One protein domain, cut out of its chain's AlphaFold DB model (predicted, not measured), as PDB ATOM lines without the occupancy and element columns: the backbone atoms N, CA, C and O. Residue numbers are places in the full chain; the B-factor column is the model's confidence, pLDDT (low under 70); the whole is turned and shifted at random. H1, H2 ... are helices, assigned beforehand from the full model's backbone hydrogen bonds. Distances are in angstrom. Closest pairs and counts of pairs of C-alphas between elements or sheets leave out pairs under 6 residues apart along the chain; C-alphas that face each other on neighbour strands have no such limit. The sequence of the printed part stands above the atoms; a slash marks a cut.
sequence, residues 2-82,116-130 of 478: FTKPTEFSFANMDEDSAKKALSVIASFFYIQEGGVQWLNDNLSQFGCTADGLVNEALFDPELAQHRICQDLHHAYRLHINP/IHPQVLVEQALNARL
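AT A GLANCE: This is residues 2 to 82 and 116 to 130 of the 478 residues of the protein "Myb-like domain-containing protein" of Botryotinia narcissicola (UniProt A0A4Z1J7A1). One helix, H1, makes the core; H2, H3 and H4 pack crossed on it, and H5 runs beside it on the side away from H3. Residues 3 to 8 stick out. The printed part has 96 residues with five named helices, H1 to H5 in chain order, and no named strand: all helix, compact, radius of gyration of the C-alphas 13.3 A, spans 40 by 27 by 25 A.

IN THESE COORDINATES: H1 is residues 15 to 30, 21.7 A long, from C-alpha 15 at (17.793, -37.655, -5.896). H2 is residues 35 to 44, H3 50 to 59, H4 67 to 75. H5, residues 118 to 130, 19.2 A, ends at C-alpha 130 (-4.453, -21.207, -9.069).

HOW THE PARTS SIT: H1, the hub, touches H3 at C-alphas 23 and 53, the closest, 5.4 A apart. H1 and H2 form a helical hairpin; H1 touches H2 with residues 26 to 30 alone, closest C-alphas 29 and 35, 5.0 A. H1 touches H4 with residues 24 to 28 alone, closest C-alphas 28 and 68, 6.1 A. H1 and H5 only just touch, with 3 pairs of C-alphas within 8 A; the closest, 18 and 118, are 6.4 A apart. Every O i to N i+4 pair is within hydrogen-bond range in H1, H2, H4 and H5; in H3, 4 of 6.

THE WHOLE: Residues 83 to 115 are cut out, C-alphas 82 and 116 being 35.4 A apart. Residues 2 to 10, 77 to 82 and 116 to 130 have pLDDT under 70.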
ATOM      1  N   PHE A   2      12.463 -32.550 -19.799       41.38
ATOM      2  CA  PHE A   2      11.268 -31.704 -19.591       41.38
ATOM      3  C   PHE A   2      10.245 -31.599 -20.745       41.38
ATOM      4  O   PHE A   2       9.386 -30.725 -20.721       41.38
ATOM      5  N   THR A   3      10.307 -32.449 -21.772       41.56
ATOM      6  CA  THR A   3       9.422 -32.339 -22.955       41.56
ATOM      7  C   THR A   3       8.160 -33.204 -22.881       41.56
ATOM      8  O   THR A   3       7.360 -33.170 -23.810       41.56
ATOM      9  N   LYS A   4       7.980 -33.996 -21.815       47.34
ATOM     10  CA  LYS A   4       6.841 -34.914 -21.652       47.34
ATOM     11  C   LYS A   4       6.325 -34.945 -20.203       47.34
ATOM     12  O   LYS A   4       6.628 -35.879 -19.472       47.34
ATOM     13  N   PRO A   5       5.569 -33.935 -19.755       47.50
ATOM     14  CA  PRO A   5       5.214 -33.769 -18.341       47.50
ATOM     15  C   PRO A   5       4.358 -34.906 -17.751       47.50
ATOM     16  O   PRO A   5       4.417 -35.135 -16.551       47.50
ATOM     17  N   THR A   6       3.611 -35.652 -18.567       49.84
ATOM     18  CA  THR A   6       2.745 -36.761 -18.120       49.84
ATOM     19  C   THR A   6       3.469 -38.098 -17.926       49.84
ATOM     20  O   THR A   6       2.907 -38.999 -17.313       49.84
ATOM     21  N   GLU A   7       4.708 -38.246 -18.407       53.59
ATOM     22  CA  GLU A   7       5.489 -39.493 -18.281       53.59
ATOM     23  C   GLU A   7       6.451 -39.487 -17.073       53.59
ATOM     24  O   GLU A   7       7.049 -40.516 -16.766       53.59
ATOM     25  N   PHE A   8       6.612 -38.359 -16.368       56.25
ATOM     26  CA  PHE A   8       7.609 -38.218 -15.301       56.25
ATOM     27  C   PHE A   8       6.958 -37.978 -13.938       56.25
ATOM     28  O   PHE A   8       6.509 -36.880 -13.625       56.25
ATOM     29  N   SER A   9       6.950 -39.024 -13.108       69.50
ATOM     30  CA  SER A   9       6.642 -38.914 -11.683       69.50
ATOM     31  C   SER A   9       7.919 -38.652 -10.898       69.50
ATOM     32  O   SER A   9       8.889 -39.405 -10.987       69.50
ATOM     33  N   PHE A  10       7.882 -37.612 -10.075       69.19
ATOM     34  CA  PHE A  10       8.941 -37.263  -9.141       69.19
ATOM     35  C   PHE A  10       9.248 -38.371  -8.121       69.19
ATOM     36  O   PHE A  10      10.371 -38.450  -7.633       69.19
ATOM     37  N   ALA A  11       8.290 -39.264  -7.852       75.19
ATOM     38  CA  ALA A  11       8.479 -40.414  -6.966       75.19
ATOM     39  C   ALA A  11       9.458 -41.467  -7.519       75.19
ATOM     40  O   ALA A  11      10.007 -42.251  -6.752       75.19
ATOM     41  N   ASN A  12       9.683 -41.485  -8.837       83.44
ATOM     42  CA  ASN A  12      10.566 -42.447  -9.504       83.44
ATOM     43  C   ASN A  12      11.891 -41.819  -9.963       83.44
ATOM     44  O   ASN A  12      12.667 -42.472 -10.661       83.44
ATOM     45  N   MET A  13      12.133 -40.547  -9.632       83.62
ATOM     46  CA  MET A  13      13.373 -39.861  -9.979       83.62
ATOM     47  C   MET A  13      14.448 -40.150  -8.936       83.62
ATOM     48  O   MET A  13      14.172 -40.189  -7.738       83.62
ATOM     49  N   ASP A  14      15.685 -40.323  -9.394       91.12
ATOM     50  CA  ASP A  14      16.838 -40.292  -8.505       91.12
ATOM     51  C   ASP A  14      16.987 -38.901  -7.867       91.12
ATOM     52  O   ASP A  14      16.506 -37.892  -8.395       91.12
ATOM     53  N   GLU A  15      17.645 -38.862  -6.710       85.38
ATOM     54  CA  GLU A  15      17.793 -37.655  -5.896       85.38
ATOM     55  C   GLU A  15      18.446 -36.504  -6.679       85.38
ATOM     56  O   GLU A  15      17.955 -35.376  -6.624       85.38
ATOM     57  N   ASP A  16      19.479 -36.794  -7.478       86.62
ATOM     58  CA  ASP A  16      20.183 -35.792  -8.285       86.62
ATOM     59  C   ASP A  16      19.265 -35.201  -9.364       86.62
ATOM     60  O   ASP A  16      19.175 -33.980  -9.519       86.62
ATOM     61  N   SER A  17      18.523 -36.041 -10.085       88.06
ATOM     62  CA  SER A  17      17.548 -35.581 -11.077       88.06
ATOM     63  C   SER A  17      16.420 -34.764 -10.445       88.06
ATOM     64  O   SER A  17      16.002 -33.746 -11.008       88.06
ATOM     65  N   ALA A  18      15.909 -35.190  -9.284       86.50
ATOM     66  CA  ALA A  18      14.859 -34.473  -8.566       86.50
ATOM     67  C   ALA A  18      15.356 -33.092  -8.127       86.50
ATOM     68  O   ALA A  18      14.673 -32.089  -8.344       86.50
ATOM     69  N   LYS A  19      16.586 -33.024  -7.610       87.81
ATOM     70  CA  LYS A  19      17.257 -31.781  -7.237       87.81
ATOM     71  C   LYS A  19      17.414 -30.840  -8.429       87.81
ATOM     72  O   LYS A  19      17.014 -29.684  -8.343       87.81
ATOM     73  N   LYS A  20      17.878 -31.346  -9.577       89.38
ATOM     74  CA  LYS A  20      17.986 -30.564 -10.822       89.38
ATOM     75  C   LYS A  20      16.639 -30.005 -11.271       89.38
ATOM     76  O   LYS A  20      16.540 -28.827 -11.611       89.38
ATOM     77  N   ALA A  21      15.587 -30.820 -11.254       88.62
ATOM     78  CA  ALA A  21      14.243 -30.372 -11.603       88.62
ATOM     79  C   ALA A  21      13.719 -29.298 -10.636       88.62
ATOM     80  O   ALA A  21      13.178 -28.287 -11.087       88.62
ATOM     81  N   LEU A  22      13.945 -29.461  -9.329       88.62
ATOM     82  CA  LEU A  22      13.602 -28.453  -8.325       88.62
ATOM     83  C   LEU A  22      14.386 -27.152  -8.522       88.62
ATOM     84  O   LEU A  22      13.789 -26.081  -8.462       88.62
ATOM     85  N   SER A  23      15.680 -27.219  -8.835       90.81
ATOM     86  CA  SER A  23      16.504 -26.046  -9.143       90.81
ATOM     87  C   SER A  23      16.008 -25.285 -10.379       90.81
ATOM     88  O   SER A  23      15.997 -24.051 -10.378       90.81
ATOM     89  N   VAL A  24      15.532 -25.982 -11.420       90.38
ATOM     90  CA  VAL A  24      14.914 -25.344 -12.602       90.38
ATOM     91  C   VAL A  24      13.608 -24.638 -12.231       90.38
ATOM     92  O   VAL A  24      13.399 -23.491 -12.626       90.38
ATOM     93  N   ILE A  25      12.738 -25.303 -11.466       90.56
ATOM     94  CA  ILE A  25      11.456 -24.736 -11.026       90.56
ATOM     95  C   ILE A  25      11.693 -23.526 -10.113       90.56
ATOM     96  O   ILE A  25      11.100 -22.471 -10.325       90.56
ATOM     97  N   ALA A  26      12.609 -23.639  -9.150       91.88
ATOM     98  CA  ALA A  26      12.991 -22.539  -8.275       91.88
ATOM     99  C   ALA A  26      13.526 -21.350  -9.086       91.88
ATOM    100  O   ALA A  26      13.082 -20.230  -8.870       91.88
ATOM    101  N   SER A  27      14.385 -21.587 -10.084       92.44
ATOM    102  CA  SER A  27      14.896 -20.526 -10.969       92.44
ATOM    103  C   SER A  27      13.774 -19.789 -11.711       92.44
ATOM    104  O   SER A  27      13.846 -18.575 -11.878       92.44
ATOM    105  N   PHE A  28      12.717 -20.495 -12.126       91.56
ATOM    106  CA  PHE A  28      11.560 -19.879 -12.781       91.56
ATOM    107  C   PHE A  28      10.807 -18.919 -11.854       91.56
ATOM    108  O   PHE A  28      10.468 -17.811 -12.268       91.56
ATOM    109  N   PHE A  29      10.560 -19.329 -10.607       92.00
ATOM    110  CA  PHE A  29       9.916 -18.467  -9.615       92.00
ATOM    111  C   PHE A  29      10.824 -17.317  -9.194       92.00
ATOM    112  O   PHE A  29      10.352 -16.197  -9.055       92.00
ATOM    113  N   TYR A  30      12.123 -17.565  -9.053       93.25
ATOM    114  CA  TYR A  30      13.096 -16.592  -8.564       93.25
ATOM    115  C   TYR A  30      13.186 -15.324  -9.430       93.25
ATOM    116  O   TYR A  30      13.423 -14.243  -8.903       93.25
ATOM    117  N   ILE A  31      12.963 -15.436 -10.747       89.50
ATOM    118  CA  ILE A  31      12.996 -14.297 -11.688       89.50
ATOM    119  C   ILE A  31      11.716 -13.440 -11.608       89.50
ATOM    120  O   ILE A  31      11.704 -12.299 -12.070       89.50
ATOM    121  N   GLN A  32      10.625 -13.963 -11.045       90.69
ATOM    122  CA  GLN A  32       9.361 -13.232 -10.939       90.69
ATOM    123  C   GLN A  32       9.391 -12.223  -9.786       90.69
ATOM    124  O   GLN A  32      10.076 -12.406  -8.780       90.69
ATOM    125  N   GLU A  33       8.595 -11.160  -9.905       91.31
ATOM    126  CA  GLU A  33       8.431 -10.176  -8.836       91.31
ATOM    127  C   GLU A  33       7.870 -10.837  -7.564       91.31
ATOM    128  O   GLU A  33       6.887 -11.579  -7.607       91.31
ATOM    129  N   GLY A  34       8.546 -10.627  -6.429       92.69
ATOM    130  CA  GLY A  34       8.224 -11.285  -5.154       92.69
ATOM    131  C   GLY A  34       8.590 -12.776  -5.077       92.69
ATOM    132  O   GLY A  34       8.393 -13.401  -4.034       92.69
ATOM    133  N   GLY A  35       9.160 -13.355  -6.137       92.75
ATOM    134  CA  GLY A  35       9.469 -14.781  -6.222       92.75
ATOM    135  C   GLY A  35      10.475 -15.272  -5.182       92.75
ATOM    136  O   GLY A  35      10.301 -16.348  -4.617       92.75
ATOM    137  N   VAL A  36      11.489 -14.459  -4.866       92.44
ATOM    138  CA  VAL A  36      12.491 -14.769  -3.829       92.44
ATOM    139  C   VAL A  36      11.844 -14.918  -2.449       92.44
ATOM    140  O   VAL A  36      12.145 -15.871  -1.731       92.44
ATOM    141  N   GLN A  37      10.939 -14.003  -2.087       93.69
ATOM    142  CA  GLN A  37      10.235 -14.050  -0.804       93.69
ATOM    143  C   GLN A  37       9.336 -15.284  -0.738       93.69
ATOM    144  O   GLN A  37       9.442 -16.057   0.208       93.69
ATOM    145  N   TRP A  38       8.547 -15.527  -1.790       93.75
ATOM    146  CA  TRP A  38       7.689 -16.709  -1.877       93.75
ATOM    147  C   TRP A  38       8.487 -18.012  -1.743       93.75
ATOM    148  O   TRP A  38       8.099 -18.905  -0.993       93.75
ATOM    149  N   LEU A  39       9.626 -18.117  -2.436       93.81
ATOM    150  CA  LEU A  39      10.507 -19.278  -2.337       93.81
ATOM    151  C   LEU A  39      11.040 -19.448  -0.916       93.81
ATOM    152  O   LEU A  39      10.969 -20.549  -0.387       93.81
ATOM    153  N   ASN A  40      11.530 -18.386  -0.277       93.25
ATOM    154  CA  ASN A  40      12.017 -18.466   1.100       93.25
ATOM    155  C   ASN A  40      10.910 -18.860   2.084       93.25
ATOM    156  O   ASN A  40      11.147 -19.712   2.934       93.25
ATOM    157  N   ASP A  41       9.699 -18.323   1.946       93.19
ATOM    158  CA  ASP A  41       8.580 -18.654   2.831       93.19
ATOM    159  C   ASP A  41       8.222 -20.145   2.736       93.19
ATOM    160  O   ASP A  41       8.106 -20.824   3.756       93.19
ATOM    161  N   ASN A  42       8.159 -20.693   1.517       89.44
ATOM    162  CA  ASN A  42       7.793 -22.095   1.287       89.44
ATOM    163  C   ASN A  42       8.956 -23.084   1.484       89.44
ATOM    164  O   ASN A  42       8.721 -24.256   1.777       89.44
ATOM    165  N   LEU A  43      10.207 -22.645   1.324       87.25
ATOM    166  CA  LEU A  43      11.393 -23.496   1.470       87.25
ATOM    167  C   LEU A  43      12.006 -23.453   2.870       87.25
ATOM    168  O   LEU A  43      12.697 -24.400   3.255       87.25
ATOM    169  N   SER A  44      11.720 -22.407   3.654       85.69
ATOM    170  CA  SER A  44      12.236 -22.253   5.019       85.69
ATOM    171  C   SER A  44      11.872 -23.434   5.919       85.69
ATOM    172  O   SER A  44      12.704 -23.877   6.710       85.69
ATOM    173  N   GLN A  45      10.679 -24.012   5.741       83.12
ATOM    174  CA  GLN A  45      10.232 -25.212   6.462       83.12
ATOM    175  C   GLN A  45      11.118 -26.442   6.201       83.12
ATOM    176  O   GLN A  45      11.179 -27.346   7.031       83.12
ATOM    177  N   PHE A  46      11.832 -26.463   5.074       78.94
ATOM    178  CA  PHE A  46      12.776 -27.518   4.699       78.94
ATOM    179  C   PHE A  46      14.231 -27.141   5.002       78.94
ATOM    180  O   PHE A  46      15.152 -27.879   4.657       78.94
ATOM    181  N   GLY A  47      14.461 -25.987   5.634       85.88
ATOM    182  CA  GLY A  47      15.794 -25.465   5.906       85.88
ATOM    183  C   GLY A  47      16.540 -24.994   4.659       85.88
ATOM    184  O   GLY A  47      17.737 -24.753   4.752       85.88
ATOM    185  N   CYS A  48      15.872 -24.851   3.512       85.12
ATOM    186  CA  CYS A  48      16.480 -24.357   2.280       85.12
ATOM    187  C   CYS A  48      16.162 -22.878   2.062       85.12
ATOM    188  O   CYS A  48      15.075 -22.402   2.379       85.12
ATOM    189  N   THR A  49      17.112 -22.158   1.471       89.38
ATOM    190  CA  THR A  49      16.898 -20.791   0.988       89.38
ATOM    191  C   THR A  49      16.750 -20.792  -0.527       89.38
ATOM    192  O   THR A  49      17.309 -21.653  -1.217       89.38
ATOM    193  N   ALA A  50      16.021 -19.809  -1.053       87.81
ATOM    194  CA  ALA A  50      15.879 -19.585  -2.488       87.81
ATOM    195  C   ALA A  50      17.260 -19.510  -3.171       87.81
ATOM    196  O   ALA A  50      17.522 -20.221  -4.141       87.81
ATOM    197  N   ASP A  51      18.183 -18.748  -2.577       88.19
ATOM    198  CA  ASP A  51      19.559 -18.592  -3.055       88.19
ATOM    199  C   ASP A  51      20.325 -19.919  -3.080       88.19
ATOM    200  O   ASP A  51      21.131 -20.154  -3.977       88.19
ATOM    201  N   GLY A  52      20.091 -20.808  -2.109       85.50
ATOM    202  CA  GLY A  52      20.742 -22.117  -2.045       85.50
ATOM    203  C   GLY A  52      20.399 -22.996  -3.248       85.50
ATOM    204  O   GLY A  52      21.298 -23.547  -3.882       85.50
ATOM    205  N   LEU A  53      19.112 -23.070  -3.597       84.44
ATOM    206  CA  LEU A  53      18.612 -23.850  -4.736       84.44
ATOM    207  C   LEU A  53      18.996 -23.246  -6.088       84.44
ATOM    208  O   LEU A  53      19.274 -23.973  -7.045       84.44
ATOM    209  N   VAL A  54      19.022 -21.917  -6.161       87.50
ATOM    210  CA  VAL A  54      19.367 -21.179  -7.377       87.50
ATOM    211  C   VAL A  54      20.871 -21.200  -7.640       87.50
ATOM    212  O   VAL A  54      21.279 -21.352  -8.789       87.50
ATOM    213  N   ASN A  55      21.712 -21.149  -6.603       87.19
ATOM    214  CA  ASN A  55      23.159 -21.318  -6.758       87.19
ATOM    215  C   ASN A  55      23.499 -22.640  -7.449       87.19
ATOM    216  O   ASN A  55      24.363 -22.682  -8.319       87.19
ATOM    217  N   GLU A  56      22.785 -23.712  -7.128       83.44
ATOM    218  CA  GLU A  56      23.002 -24.997  -7.780       83.44
ATOM    219  C   GLU A  56      22.667 -24.971  -9.278       83.44
ATOM    220  O   GLU A  56      23.439 -25.485 -10.087       83.44
ATOM    221  N   ALA A  57      21.600 -24.263  -9.669       84.00
ATOM    222  CA  ALA A  57      21.275 -24.009 -11.076       84.00
ATOM    223  C   ALA A  57      22.339 -23.174 -11.808       84.00
ATOM    224  O   ALA A  57      22.486 -23.286 -13.027       84.00
ATOM    225  N   LEU A  58      23.072 -22.332 -11.074       82.31
ATOM    226  CA  LEU A  58      24.122 -21.480 -11.623       82.31
ATOM    227  C   LEU A  58      25.449 -22.228 -11.823       82.31
ATOM    228  O   LEU A  58      26.158 -21.927 -12.784       82.31
ATOM    229  N   PHE A  59      25.777 -23.182 -10.944       84.75
ATOM    230  CA  PHE A  59      27.047 -23.919 -10.977       84.75
ATOM    231  C   PHE A  59      26.991 -25.240 -11.754       84.75
ATOM    232  O   PHE A  59      28.025 -25.662 -12.277       84.75
ATOM    233  N   ASP A  60      25.834 -25.904 -11.842       86.19
ATOM    234  CA  ASP A  60      25.716 -27.148 -12.607       86.19
ATOM    235  C   ASP A  60      25.752 -26.848 -14.125       86.19
ATOM    236  O   ASP A  60      24.880 -26.141 -14.643       86.19
ATOM    237  N   PRO A  61      26.738 -27.380 -14.877       85.31
ATOM    238  CA  PRO A  61      26.894 -27.107 -16.306       85.31
ATOM    239  C   PRO A  61      25.754 -27.657 -17.173       85.31
ATOM    240  O   PRO A  61      25.550 -27.164 -18.286       85.31
ATOM    241  N   GLU A  62      25.021 -28.670 -16.708       87.00
ATOM    242  CA  GLU A  62      23.835 -29.183 -17.396       87.00
ATOM    243  C   GLU A  62      22.642 -28.249 -17.185       87.00
ATOM    244  O   GLU A  62      21.916 -27.945 -18.136       87.00
ATOM    245  N   LEU A  63      22.475 -27.731 -15.962       86.50
ATOM    246  CA  LEU A  63      21.426 -26.760 -15.650       86.50
ATOM    247  C   LEU A  63      21.683 -25.415 -16.321       86.50
ATOM    248  O   LEU A  63      20.752 -24.833 -16.866       86.50
ATOM    249  N   ALA A  64      22.934 -24.963 -16.407       82.75
ATOM    250  CA  ALA A  64      23.299 -23.727 -17.100       82.75
ATOM    251  C   ALA A  64      22.934 -23.730 -18.603       82.75
ATOM    252  O   ALA A  64      22.807 -22.673 -19.222       82.75
ATOM    253  N   GLN A  65      22.737 -24.904 -19.215       86.25
ATOM    254  CA  GLN A  65      22.251 -25.026 -20.597       86.25
ATOM    255  C   GLN A  65      20.723 -24.953 -20.707       86.25
ATOM    256  O   GLN A  65      20.189 -24.769 -21.803       86.25
ATOM    257  N   HIS A  66      20.007 -25.095 -19.592       88.50
ATOM    258  CA  HIS A  66      18.559 -25.015 -19.556       88.50
ATOM    259  C   HIS A  66      18.094 -23.566 -19.742       88.50
ATOM    260  O   HIS A  66      18.594 -22.652 -19.090       88.50
ATOM    261  N   ARG A  67      17.093 -23.344 -20.604       87.94
ATOM    262  CA  ARG A  67      16.637 -21.997 -21.003       87.94
ATOM    263  C   ARG A  67      16.279 -21.099 -19.812       87.94
ATOM    264  O   ARG A  67      16.707 -19.958 -19.764       87.94
ATOM    265  N   ILE A  68      15.554 -21.640 -18.833       87.12
ATOM    266  CA  ILE A  68      15.149 -20.898 -17.624       87.12
ATOM    267  C   ILE A  68      16.373 -20.467 -16.799       87.12
ATOM    268  O   ILE A  68      16.433 -19.347 -16.303       87.12
ATOM    269  N   CYS A  69      17.378 -21.335 -16.679       87.31
ATOM    270  CA  CYS A  69      18.604 -21.020 -15.953       87.31
ATOM    271  C   CYS A  69      19.476 -20.025 -16.736       87.31
ATOM    272  O   CYS A  69      20.138 -19.190 -16.132       87.31
ATOM    273  N   GLN A  70      19.441 -20.046 -18.072       87.06
ATOM    274  CA  GLN A  70      20.071 -19.005 -18.893       87.06
ATOM    275  C   GLN A  70      19.416 -17.642 -18.672       87.06
ATOM    276  O   GLN A  70      20.127 -16.656 -18.502       87.06
ATOM    277  N   ASP A  71      18.083 -17.583 -18.629       86.12
ATOM    278  CA  ASP A  71      17.348 -16.347 -18.344       86.12
ATOM    279  C   ASP A  71      17.725 -15.793 -16.958       86.12
ATOM    280  O   ASP A  71      17.977 -14.596 -16.819       86.12
ATOM    281  N   LEU A  72      17.879 -16.669 -15.960       86.56
ATOM    282  CA  LEU A  72      18.398 -16.324 -14.635       86.56
ATOM    283  C   LEU A  72      19.841 -15.774 -14.702       86.56
ATOM    284  O   LEU A  72      20.122 -14.706 -14.161       86.56
ATOM    285  N   HIS A  73      20.753 -16.459 -15.403       84.38
ATOM    286  CA  HIS A  73      22.134 -15.998 -15.625       84.38
ATOM    287  C   HIS A  73      22.179 -14.615 -16.287       84.38
ATOM    288  O   HIS A  73      22.983 -13.764 -15.904       84.38
ATOM    289  N   HIS A  74      21.295 -14.361 -17.256       83.44
ATOM    290  CA  HIS A  74      21.161 -13.063 -17.912       83.44
ATOM    291  C   HIS A  74      20.601 -11.988 -16.976       83.44
ATOM    292  O   HIS A  74      21.155 -10.887 -16.933       83.44
ATOM    293  N   ALA A  75      19.547 -12.298 -16.218       81.44
ATOM    294  CA  ALA A  75      18.910 -11.371 -15.285       81.44
ATOM    295  C   ALA A  75      19.893 -10.883 -14.209       81.44
ATOM    296  O   ALA A  75      19.969  -9.686 -13.937       81.44
ATOM    297  N   TYR A  76      20.710 -11.791 -13.670       77.69
ATOM    298  CA  TYR A  76      21.709 -11.481 -12.642       77.69
ATOM    299  C   TYR A  76      23.097 -11.147 -13.199       77.69
ATOM    300  O   TYR A  76      24.032 -10.934 -12.429       77.69
ATOM    301  N   ARG A  77      23.236 -11.050 -14.529       69.75
ATOM    302  CA  ARG A  77      24.488 -10.715 -15.230       69.75
ATOM    303  C   ARG A  77      25.675 -11.589 -14.806       69.75
ATOM    304  O   ARG A  77      26.809 -11.123 -14.757       69.75
ATOM    305  N   LEU A  78      25.428 -12.869 -14.543       64.50
ATOM    306  CA  LEU A  78      26.437 -13.825 -14.074       64.50
ATOM    307  C   LEU A  78      27.312 -14.394 -15.200       64.50
ATOM    308  O   LEU A  78      28.046 -15.357 -14.983       64.50
ATOM    309  N   HIS A  79      27.289 -13.783 -16.392       55.84
ATOM    310  CA  HIS A  79      28.232 -14.082 -17.470       55.84
ATOM    311  C   HIS A  79      29.639 -13.642 -17.064       55.84
ATOM    312  O   HIS A  79      30.132 -12.592 -17.463       55.84
ATOM    313  N   ILE A  80      30.301 -14.467 -16.259       48.31
ATOM    314  CA  ILE A  80      31.737 -14.397 -16.029       48.31
ATOM    315  C   ILE A  80      32.378 -15.035 -17.256       48.31
ATOM    316  O   ILE A  80      32.786 -16.194 -17.246       48.31
ATOM    317  N   ASN A  81      32.415 -14.292 -18.357       46.31
ATOM    318  CA  ASN A  81      33.337 -14.600 -19.428       46.31
ATOM    319  C   ASN A  81      34.657 -13.905 -19.059       46.31
ATOM    320  O   ASN A  81      34.744 -12.684 -19.164       46.31
ATOM    321  N   PRO A  82      35.687 -14.633 -18.588       50.56
ATOM    322  CA  PRO A  82      36.946 -14.020 -18.156       50.56
ATOM    323  C   PRO A  82      37.702 -13.310 -19.295       50.56
ATOM    324  O   PRO A  82      38.709 -12.661 -19.033       50.56
ATOM    325  N   ILE A 116      14.718 -33.694   0.209       54.50
ATOM    326  CA  ILE A 116      13.375 -33.108   0.104       54.50
ATOM    327  C   ILE A 116      12.540 -33.971  -0.833       54.50
ATOM    328  O   ILE A 116      13.003 -34.338  -1.910       54.50
ATOM    329  N   HIS A 117      11.291 -34.256  -0.453       48.25
ATOM    330  CA  HIS A 117      10.378 -35.008  -1.303       48.25
ATOM    331  C   HIS A 117       9.783 -34.099  -2.403       48.25
ATOM    332  O   HIS A 117       8.977 -33.212  -2.102       48.25
ATOM    333  N   PRO A 118      10.127 -34.309  -3.681       48.53
ATOM    334  CA  PRO A 118       9.802 -33.391  -4.777       48.53
ATOM    335  C   PRO A 118       8.301 -33.163  -5.041       48.53
ATOM    336  O   PRO A 118       7.919 -32.103  -5.534       48.53
ATOM    337  N   GLN A 119       7.438 -34.116  -4.675       52.19
ATOM    338  CA  GLN A 119       5.981 -34.011  -4.852       52.19
ATOM    339  C   GLN A 119       5.374 -32.800  -4.115       52.19
ATOM    340  O   GLN A 119       4.479 -32.140  -4.637       52.19
ATOM    341  N   VAL A 120       5.903 -32.473  -2.929       56.47
ATOM    342  CA  VAL A 120       5.369 -31.408  -2.060       56.47
ATOM    343  C   VAL A 120       5.607 -30.026  -2.672       56.47
ATOM    344  O   VAL A 120       4.750 -29.147  -2.599       56.47
ATOM    345  N   LEU A 121       6.749 -29.844  -3.340       54.25
ATOM    346  CA  LEU A 121       7.107 -28.583  -3.991       54.25
ATOM    347  C   LEU A 121       6.274 -28.312  -5.247       54.25
ATOM    348  O   LEU A 121       5.931 -27.165  -5.526       54.25
ATOM    349  N   VAL A 122       5.914 -29.360  -5.988       54.56
ATOM    350  CA  VAL A 122       5.098 -29.244  -7.205       54.56
ATOM    351  C   VAL A 122       3.651 -28.909  -6.869       54.56
ATOM    352  O   VAL A 122       3.084 -28.006  -7.481       54.56
ATOM    353  N   GLU A 123       3.061 -29.585  -5.882       55.88
ATOM    354  CA  GLU A 123       1.688 -29.299  -5.451       55.88
ATOM    355  C   GLU A 123       1.551 -27.868  -4.917       55.88
ATOM    356  O   GLU A 123       0.621 -27.157  -5.298       55.88
ATOM    357  N   GLN A 124       2.505 -27.388  -4.114       58.22
ATOM    358  CA  GLN A 124       2.477 -26.011  -3.605       58.22
ATOM    359  C   GLN A 124       2.657 -24.965  -4.716       58.22
ATOM    360  O   GLN A 124       1.958 -23.950  -4.726       58.22
ATOM    361  N   ALA A 125       3.532 -25.227  -5.693       52.84
ATOM    362  CA  ALA A 125       3.736 -24.357  -6.851       52.84
ATOM    363  C   ALA A 125       2.497 -24.266  -7.763       52.84
ATOM    364  O   ALA A 125       2.175 -23.186  -8.267       52.84
ATOM    365  N   LEU A 126       1.788 -25.381  -7.974       54.31
ATOM    366  CA  LEU A 126       0.563 -25.414  -8.776       54.31
ATOM    367  C   LEU A 126      -0.607 -24.736  -8.051       54.31
ATOM    368  O   LEU A 126      -1.303 -23.919  -8.655       54.31
ATOM    369  N   ASN A 127      -0.767 -24.988  -6.751       56.31
ATOM    370  CA  ASN A 127      -1.831 -24.384  -5.946       56.31
ATOM    371  C   ASN A 127      -1.672 -22.860  -5.812       56.31
ATOM    372  O   ASN A 127      -2.653 -22.125  -5.909       56.31
ATOM    373  N   ALA A 128      -0.442 -22.351  -5.682       52.50
ATOM    374  CA  ALA A 128      -0.183 -20.909  -5.642       52.50
ATOM    375  C   ALA A 128      -0.481 -20.200  -6.978       52.50
ATOM    376  O   ALA A 128      -0.830 -19.020  -6.992       52.50
ATOM    377  N   ARG A 129      -0.361 -20.908  -8.111       50.84
ATOM    378  CA  ARG A 129      -0.714 -20.372  -9.433       50.84
ATOM    379  C   ARG A 129      -2.229 -20.277  -9.622       50.84
ATOM    380  O   ARG A 129      -2.683 -19.319 -10.235       50.84
ATOM    381  N   LEU A 130      -2.986 -21.231  -9.083       49.44
ATOM    382  CA  LEU A 130      -4.453 -21.207  -9.069       49.44
ATOM    383  C   LEU A 130      -5.002 -20.082  -8.178       49.44
ATOM    384  O   LEU A 130      -5.911 -19.376  -8.594       49.44
TER     385      LEU A 130